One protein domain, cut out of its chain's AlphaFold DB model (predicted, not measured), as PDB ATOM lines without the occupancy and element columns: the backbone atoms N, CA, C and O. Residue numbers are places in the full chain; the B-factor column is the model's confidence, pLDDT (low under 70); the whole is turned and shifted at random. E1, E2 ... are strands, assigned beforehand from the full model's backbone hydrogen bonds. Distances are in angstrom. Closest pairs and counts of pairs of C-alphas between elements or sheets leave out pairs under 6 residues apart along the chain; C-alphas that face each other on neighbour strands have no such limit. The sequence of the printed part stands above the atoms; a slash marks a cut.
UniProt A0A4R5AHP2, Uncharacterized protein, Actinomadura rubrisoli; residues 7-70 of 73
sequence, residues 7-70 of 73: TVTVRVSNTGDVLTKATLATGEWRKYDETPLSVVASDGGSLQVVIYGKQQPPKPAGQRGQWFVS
ATOM      1  N   THR A   7     174.552 124.898 133.697       91.50
ATOM      2  CA  THR A   7     175.622 123.940 133.429       91.50
ATOM      3  C   THR A   7     176.908 124.696 133.168       91.50
ATOM      4  O   THR A   7     176.996 125.502 132.238       91.50
ATOM      5  N   VAL A   8     177.928 124.400 133.965       91.69
ATOM      6  CA  VAL A   8     179.247 125.014 133.875       91.69
ATOM      7  C   VAL A   8     180.279 123.960 133.526       91.69
ATOM      8  O   VAL A   8     180.333 122.879 134.111       91.69
ATOM      9  N   THR A   9     181.113 124.292 132.550       93.69
ATOM     10  CA  THR A   9     182.317 123.545 132.207       93.69
ATOM     11  C   THR A   9     183.530 124.431 132.452       93.69
ATOM     12  O   THR A   9     183.642 125.509 131.867       93.69
ATOM     13  N   VAL A  10     184.441 123.971 133.301       91.00
ATOM     14  CA  VAL A  10     185.730 124.609 133.568       91.00
ATOM     15  C   VAL A  10     186.824 123.659 133.125       91.00
ATOM     16  O   VAL A  10     186.821 122.483 133.492       91.00
ATOM     17  N   ARG A  11     187.754 124.170 132.327       93.19
ATOM     18  CA  ARG A  11     188.892 123.406 131.823       93.19
ATOM     19  C   ARG A  11     190.173 124.216 131.877       93.19
ATOM     20  O   ARG A  11     190.118 125.443 131.757       93.19
ATOM     21  N   VAL A  12     191.304 123.535 131.982       89.31
ATOM     22  CA  VAL A  12     192.615 124.152 131.800       89.31
ATOM     23  C   VAL A  12     192.802 124.441 130.308       89.31
ATOM     24  O   VAL A  12     192.663 123.558 129.468       89.31
ATOM     25  N   SER A  13     193.037 125.701 129.943       84.81
ATOM     26  CA  SER A  13     193.001 126.146 128.542       84.81
ATOM     27  C   SER A  13     194.134 125.585 127.684       84.81
ATOM     28  O   SER A  13     193.979 125.529 126.470       84.81
ATOM     29  N   ASN A  14     195.270 125.220 128.285       84.50
ATOM     30  CA  ASN A  14     196.450 124.728 127.567       84.50
ATOM     31  C   ASN A  14     196.421 123.207 127.342       84.50
ATOM     32  O   ASN A  14     196.811 122.765 126.268       84.50
ATOM     33  N   THR A  15     195.960 122.423 128.318       86.56
ATOM     34  CA  THR A  15     195.885 120.956 128.216       86.56
ATOM     35  C   THR A  15     194.516 120.474 127.746       86.56
ATOM     36  O   THR A  15     194.408 119.419 127.132       86.56
ATOM     37  N   GLY A  16     193.462 121.260 127.986       84.19
ATOM     38  CA  GLY A  16     192.077 120.860 127.744       84.19
ATOM     39  C   GLY A  16     191.468 120.031 128.877       84.19
ATOM     40  O   GLY A  16     190.291 119.679 128.776       84.19
ATOM     41  N   ASP A  17     192.221 119.771 129.950       90.62
ATOM     42  CA  ASP A  17     191.763 118.974 131.085       90.62
ATOM     43  C   ASP A  17     190.536 119.609 131.732       90.62
ATOM     44  O   ASP A  17     190.525 120.794 132.074       90.62
ATOM     45  N   VAL A  18     189.481 118.815 131.893       91.81
ATOM     46  CA  VAL A  18     188.221 119.271 132.476       91.81
ATOM     47  C   VAL A  18     188.321 119.184 133.992       91.81
ATOM     48  O   VAL A  18     188.312 118.097 134.557       91.81
ATOM     49  N   LEU A  19     188.360 120.342 134.652       90.19
ATOM     50  CA  LEU A  19     188.337 120.439 136.112       90.19
ATOM     51  C   LEU A  19     186.920 120.288 136.659       90.19
ATOM     52  O   LEU A  19     186.710 119.803 137.766       90.19
ATOM     53  N   THR A  20     185.917 120.742 135.905       92.19
ATOM     54  CA  THR A  20     184.513 120.639 136.306       92.19
ATOM     55  C   THR A  20     183.607 120.595 135.093       92.19
ATOM     56  O   THR A  20     183.780 121.350 134.138       92.19
ATOM     57  N   LYS A  21     182.600 119.726 135.163       93.31
ATOM     58  CA  LYS A  21     181.454 119.682 134.258       93.31
ATOM     59  C   LYS A  21     180.227 119.320 135.087       93.31
ATOM     60  O   LYS A  21     179.957 118.144 135.307       93.31
ATOM     61  N   ALA A  22     179.540 120.332 135.602       92.06
ATOM     62  CA  ALA A  22     178.431 120.151 136.533       92.06
ATOM     63  C   ALA A  22     177.394 121.267 136.387       92.06
ATOM     64  O   ALA A  22     177.702 122.357 135.903       92.06
ATOM     65  N   THR A  23     176.172 120.997 136.832       92.94
ATOM     66  CA  THR A  23     175.161 122.036 137.041       92.94
ATOM     67  C   THR A  23     175.432 122.707 138.378       92.94
ATOM     68  O   THR A  23     175.404 122.032 139.402       92.94
ATOM     69  N   LEU A  24     175.691 124.013 138.366       90.25
ATOM     70  CA  LEU A  24     175.799 124.801 139.591       90.25
ATOM     71  C   LEU A  24     174.416 125.300 139.993       90.25
ATOM     72  O   LEU A  24     173.712 125.915 139.184       90.25
ATOM     73  N   ALA A  25     174.041 125.031 141.240       89.38
ATOM     74  CA  ALA A  25     172.810 125.549 141.819       89.38
ATOM     75  C   ALA A  25     172.965 127.017 142.250       89.38
ATOM     76  O   ALA A  25     174.067 127.529 142.454       89.38
ATOM     77  N   THR A  26     171.839 127.706 142.427       86.56
ATOM     78  CA  THR A  26     171.815 129.059 142.986       86.56
ATOM     79  C   THR A  26     172.499 129.094 144.358       86.56
ATOM     80  O   THR A  26     172.133 128.345 145.259       86.56
ATOM     81  N   GLY A  27     173.481 129.984 144.521       86.88
ATOM     82  CA  GLY A  27     174.252 130.128 145.762       86.88
ATOM     83  C   GLY A  27     175.441 129.168 145.891       86.88
ATOM     84  O   GLY A  27     176.264 129.356 146.785       86.88
ATOM     85  N   GLU A  28     175.584 128.189 144.990       88.94
ATOM     86  CA  GLU A  28     176.798 127.380 144.905       88.94
ATOM     87  C   GLU A  28     177.934 128.209 144.295       88.94
ATOM     88  O   GLU A  28     177.748 128.963 143.337       88.94
ATOM     89  N   TRP A  29     179.137 128.046 144.836       88.62
ATOM     90  CA  TRP A  29     180.344 128.637 144.284       88.62
ATOM     91  C   TRP A  29     181.440 127.583 144.177       88.62
ATOM     92  O   TRP A  29     181.485 126.605 144.923       88.62
ATOM     93  N   ARG A  30     182.340 127.791 143.218       90.19
ATOM     94  CA  ARG A  30     183.530 126.969 143.011       90.19
ATOM     95  C   ARG A  30     184.727 127.892 142.882       90.19
ATOM     96  O   ARG A  30     184.644 128.919 142.209       90.19
ATOM     97  N   LYS A  31     185.828 127.515 143.519       91.44
ATOM     98  CA  LYS A  31     187.116 128.195 143.398       91.44
ATOM     99  C   LYS A  31     188.089 127.261 142.699       91.44
ATOM    100  O   LYS A  31     188.120 126.073 142.998       91.44
ATOM    101  N   TYR A  32     188.850 127.839 141.784       90.38
ATOM    102  CA  TYR A  32     189.903 127.176 141.033       90.38
ATOM    103  C   TYR A  32     191.167 128.007 141.202       90.38
ATOM    104  O   TYR A  32     191.095 129.241 141.166       90.38
ATOM    105  N   ASP A  33     192.290 127.335 141.414       89.25
ATOM    106  CA  ASP A  33     193.605 127.966 141.574       89.25
ATOM    107  C   ASP A  33     194.509 127.697 140.353       89.25
ATOM    108  O   ASP A  33     195.559 128.319 140.187       89.25
ATOM    109  N   GLU A  34     194.071 126.818 139.450       88.81
ATOM    110  CA  GLU A  34     194.717 126.500 138.186       88.81
ATOM    111  C   GLU A  34     194.609 127.661 137.195       88.81
ATOM    112  O   GLU A  34     193.618 128.389 137.143       88.81
ATOM    113  N   THR A  35     195.634 127.829 136.361       88.19
ATOM    114  CA  THR A  35     195.646 128.800 135.262       88.19
ATOM    115  C   THR A  35     196.531 128.250 134.132       88.19
ATOM    116  O   THR A  35     197.496 127.545 134.426       88.19
ATOM    117  N   PRO A  36     196.255 128.544 132.849       91.56
ATOM    118  CA  PRO A  36     195.117 129.301 132.330       91.56
ATOM    119  C   PRO A  36     193.815 128.481 132.343       91.56
ATOM    120  O   PRO A  36     193.847 127.278 132.113       91.56
ATOM    121  N   LEU A  37     192.659 129.124 132.537       92.69
ATOM    122  CA  LEU A  37     191.343 128.461 132.530       92.69
ATOM    123  C   LEU A  37     190.437 128.966 131.414       92.69
ATOM    124  O   LEU A  37     190.495 130.129 131.011       92.69
ATOM    125  N   SER A  38     189.550 128.090 130.953       92.56
ATOM    126  CA  SER A  38     188.412 128.426 130.107       92.56
ATOM    127  C   SER A  38     187.147 128.003 130.836       92.56
ATOM    128  O   SER A  38     186.929 126.818 131.088       92.56
ATOM    129  N   VAL A  39     186.326 128.989 131.185       92.12
ATOM    130  CA  VAL A  39     185.047 128.797 131.865       92.12
ATOM    131  C   VAL A  39     183.948 129.006 130.840       92.12
ATOM    132  O   VAL A  39     183.892 130.050 130.192       92.12
ATOM    133  N   VAL A  40     183.077 128.017 130.687       92.88
ATOM    134  CA  VAL A  40     181.929 128.056 129.783       92.88
ATOM    135  C   VAL A  40     180.677 127.739 130.584       92.88
ATOM    136  O   VAL A  40     180.637 126.731 131.280       92.88
ATOM    137  N   ALA A  41     179.650 128.567 130.449       92.88
ATOM    138  CA  ALA A  41     178.346 128.352 131.062       92.88
ATOM    139  C   ALA A  41     177.257 128.304 129.994       92.88
ATOM    140  O   ALA A  41     177.320 129.063 129.025       92.88
ATOM    141  N   SER A  42     176.261 127.435 130.168       92.62
ATOM    142  CA  SER A  42     175.090 127.382 129.283       92.62
ATOM    143  C   SER A  42     174.241 128.652 129.373       92.62
ATOM    144  O   SER A  42     173.760 129.124 128.350       92.62
ATOM    145  N   ASP A  43     174.128 129.224 130.574       89.81
ATOM    146  CA  ASP A  43     173.558 130.550 130.831       89.81
ATOM    147  C   ASP A  43     174.595 131.411 131.557       89.81
ATOM    148  O   ASP A  43     174.952 131.145 132.710       89.81
ATOM    149  N   GLY A  44     175.115 132.414 130.856       86.75
ATOM    150  CA  GLY A  44     176.129 133.322 131.359       86.75
ATOM    151  C   GLY A  44     175.593 134.446 132.246       86.75
ATOM    152  O   GLY A  44     176.381 135.037 132.984       86.75
ATOM    153  N   GLY A  45     174.287 134.725 132.206       88.00
ATOM    154  CA  GLY A  45     173.636 135.664 133.124       88.00
ATOM    155  C   GLY A  45     173.355 135.052 134.496       88.00
ATOM    156  O   GLY A  45     173.129 135.785 135.458       88.00
ATOM    157  N   SER A  46     173.428 133.723 134.610       88.62
ATOM    158  CA  SER A  46     173.267 133.008 135.880       88.62
ATOM    159  C   SER A  46     174.503 132.986 136.772       88.62
ATOM    160  O   SER A  46     174.398 132.596 137.933       88.62
ATOM    161  N   LEU A  47     175.668 133.393 136.259       87.56
ATOM    162  CA  LEU A  47     176.926 133.341 136.998       87.56
ATOM    163  C   LEU A  47     177.471 134.725 137.324       87.56
ATOM    164  O   LEU A  47     177.527 135.619 136.482       87.56
ATOM    165  N   GLN A  48     178.010 134.841 138.533       89.50
ATOM    166  CA  GLN A  48     178.973 135.874 138.877       89.50
ATOM    167  C   GLN A  48     180.370 135.257 138.816       89.50
ATOM    168  O   GLN A  48     180.672 134.308 139.536       89.50
ATOM    169  N   VAL A  49     181.228 135.784 137.943       89.12
ATOM    170  CA  VAL A  49     182.596 135.282 137.763       89.12
ATOM    171  C   VAL A  49     183.578 136.307 138.312       89.12
ATOM    172  O   VAL A  49     183.527 137.480 137.945       89.12
ATOM    173  N   VAL A  50     184.490 135.866 139.176       90.81
ATOM    174  CA  VAL A  50     185.566 136.694 139.735       90.81
ATOM    175  C   VAL A  50     186.901 136.095 139.311       90.81
ATOM    176  O   VAL A  50     187.174 134.931 139.585       90.81
ATOM    177  N   ILE A  51     187.735 136.889 138.642       89.56
ATOM    178  CA  ILE A  51     189.060 136.475 138.163       89.56
ATOM    179  C   ILE A  51     190.098 137.364 138.836       89.56
ATOM    180  O   ILE A  51     190.042 138.585 138.699       89.56
ATOM    181  N   TYR A  52     191.032 136.769 139.584       88.12
ATOM    182  CA  TYR A  52     192.068 137.494 140.337       88.12
ATOM    183  C   TYR A  52     191.518 138.658 141.186       88.12
ATOM    184  O   TYR A  52     192.061 139.761 141.186       88.12
ATOM    185  N   GLY A  53     190.391 138.432 141.868       89.06
ATOM    186  CA  GLY A  53     189.721 139.444 142.695       89.06
ATOM    187  C   GLY A  53     188.915 140.492 141.917       89.06
ATOM    188  O   GLY A  53     188.258 141.324 142.534       89.06
ATOM    189  N   LYS A  54     188.907 140.450 140.578       90.12
ATOM    190  CA  LYS A  54     188.106 141.345 139.734       90.12
ATOM    191  C   LYS A  54     186.863 140.632 139.219       90.12
ATOM    192  O   LYS A  54     186.960 139.683 138.432       90.12
ATOM    193  N   GLN A  55     185.695 141.114 139.635       92.06
ATOM    194  CA  GLN A  55     184.428 140.675 139.060       92.06
ATOM    195  C   GLN A  55     184.409 140.986 137.561       92.06
ATOM    196  O   GLN A  55     184.720 142.096 137.133       92.06
ATOM    197  N   GLN A  56     184.069 139.979 136.767       91.19
ATOM    198  CA  GLN A  56     183.924 140.117 135.330       91.19
ATOM    199  C   GLN A  56     182.551 140.699 134.988       91.19
ATOM    200  O   GLN A  56     181.586 140.459 135.724       91.19
ATOM    201  N   PRO A  57     182.432 141.418 133.859       89.00
ATOM    202  CA  PRO A  57     181.134 141.837 133.361       89.00
ATOM    203  C   PRO A  57     180.196 140.628 133.215       89.00
ATOM    204  O   PRO A  57     180.634 139.578 132.715       89.00
ATOM    205  N   PRO A  58     178.927 140.752 133.640       83.69
ATOM    206  CA  PRO A  58     177.949 139.695 133.444       83.69
ATOM    207  C   PRO A  58     177.758 139.444 131.946       83.69
ATOM    208  O   PRO A  58     177.850 140.360 131.123       83.69
ATOM    209  N   LYS A  59     177.506 138.188 131.582       90.25
ATOM    210  CA  LYS A  59     177.115 137.833 130.215       90.25
ATOM    211  C   LYS A  59     175.585 137.911 130.091       90.25
ATOM    212  O   LYS A  59     174.903 137.883 131.116       90.25
ATOM    213  N   PRO A  60     175.033 138.038 128.871       88.25
ATOM    214  CA  PRO A  60     173.586 138.059 128.686       88.25
ATOM    215  C   PRO A  60     172.922 136.796 129.252       88.25
ATOM    216  O   PRO A  60     173.432 135.690 129.066       88.25
ATOM    217  N   ALA A  61     171.785 136.970 129.928       88.62
ATOM    218  CA  ALA A  61     170.985 135.862 130.442       88.62
ATOM    219  C   ALA A  61     170.407 135.011 129.303       88.62
ATOM    220  O   ALA A  61     170.109 135.524 128.221       88.62
ATOM    221  N   GLY A  62     170.277 133.704 129.537       87.69
ATOM    222  CA  GLY A  62     169.821 132.728 128.545       87.69
ATOM    223  C   GLY A  62     170.801 132.482 127.393       87.69
ATOM    224  O   GLY A  62     170.483 131.729 126.474       87.69
ATOM    225  N   GLN A  63     171.986 133.102 127.413       90.94
ATOM    226  CA  GLN A  63     173.016 132.917 126.392       90.94
ATOM    227  C   GLN A  63     174.253 132.246 126.970       90.94
ATOM    228  O   GLN A  63     174.616 132.447 128.129       90.94
ATOM    229  N   ARG A  64     174.966 131.509 126.117       92.31
ATOM    230  CA  ARG A  64     176.229 130.878 126.488       92.31
ATOM    231  C   ARG A  64     177.251 131.936 126.914       92.31
ATOM    232  O   ARG A  64     177.666 132.777 126.118       92.31
ATOM    233  N   GLY A  65     177.703 131.851 128.160       92.88
ATOM    234  CA  GLY A  65     178.781 132.674 128.696       92.88
ATOM    235  C   GLY A  65     180.133 131.997 128.517       92.88
ATOM    236  O   GLY A  65     180.257 130.790 128.728       92.88
ATOM    237  N   GLN A  66     181.161 132.762 128.152       93.75
ATOM    238  CA  GLN A  66     182.542 132.285 128.167       93.75
ATOM    239  C   GLN A  66     183.476 133.325 128.780       93.75
ATOM    240  O   GLN A  66     183.392 134.517 128.466       93.75
ATOM    241  N   TRP A  67     184.386 132.842 129.621       92.44
ATOM    242  CA  TRP A  67     185.453 133.617 130.238       92.44
ATOM    243  C   TRP A  67     186.775 132.873 130.085       92.44
ATOM    244  O   TRP A  67     186.833 131.643 130.152       92.44
ATOM    245  N   PHE A  68     187.839 133.640 129.885       91.94
ATOM    246  CA  PHE A  68     189.195 133.127 129.802       91.94
ATOM    247  C   PHE A  68     190.014 133.720 130.939       91.94
ATOM    248  O   PHE A  68     190.049 134.936 131.120       91.94
ATOM    249  N   VAL A  69     190.668 132.852 131.700       90.94
ATOM    250  CA  VAL A  69     191.636 133.223 132.727       90.94
ATOM    251  C   VAL A  69     193.016 133.003 132.128       90.94
ATOM    252  O   VAL A  69     193.389 131.872 131.817       90.94
ATOM    253  N   SER A  70     193.771 134.079 131.935       88.31
ATOM    254  CA  SER A  70     195.166 133.996 131.502       88.31
ATOM    255  C   SER A  70     196.046 133.471 132.632       88.31
ATOM    256  O   SER A  70     195.770 133.758 133.797       88.31
TER     257      SER A  70
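This is residues 7 to 70 of the 73 residues of an uncharacterized protein of Actinomadura rubrisoli (UniProt A0A4R5AHP2). With little regular structure, this is one twisted wall of four strands, with two long unnamed stretches, residues 25 to 36 and much of 42 to 64, looping out over the same face. The printed part has 64 residues, no named helix and strands E1, E2, E3, E4 along the chain, in sheet order E2 - E1 - E3 - E4, antiparallel. The class is all strand, with 23 residues in named elements, under half; the whole is compact, radius of gyration of the C-alphas 11.0 A, spans 29 by 23 by 19 A.

E1, residues 7 to 12, begins at C-alpha 7 (175.622, 123.940, 133.429) and is 17.1 A long. E2 is residues 18 to 24, 15.3 A; E3, residues 37 to 41, 13.1 A. E4, residues 65 to 69, 13.5 A, ends at C-alpha 69 (191.636, 133.223, 132.727).

E1 and E2 form a hairpin, N 10 and O 20 at 2.8 A. E1 and E3 are antiparallel at 168 degrees, N 9 and O 40 at 2.8 A. E3 and E4 form a hairpin, N 39 and O 67 at 2.9 A. Edge strands E2 and E4 are apart.

The farthest C-alphas, Asn 14 and Thr 26, are 29.4 A apart. The links E2 to E3 and E3 to E4 are long. The printed part has no cut, and no printed residue is under 70 in pLDDT.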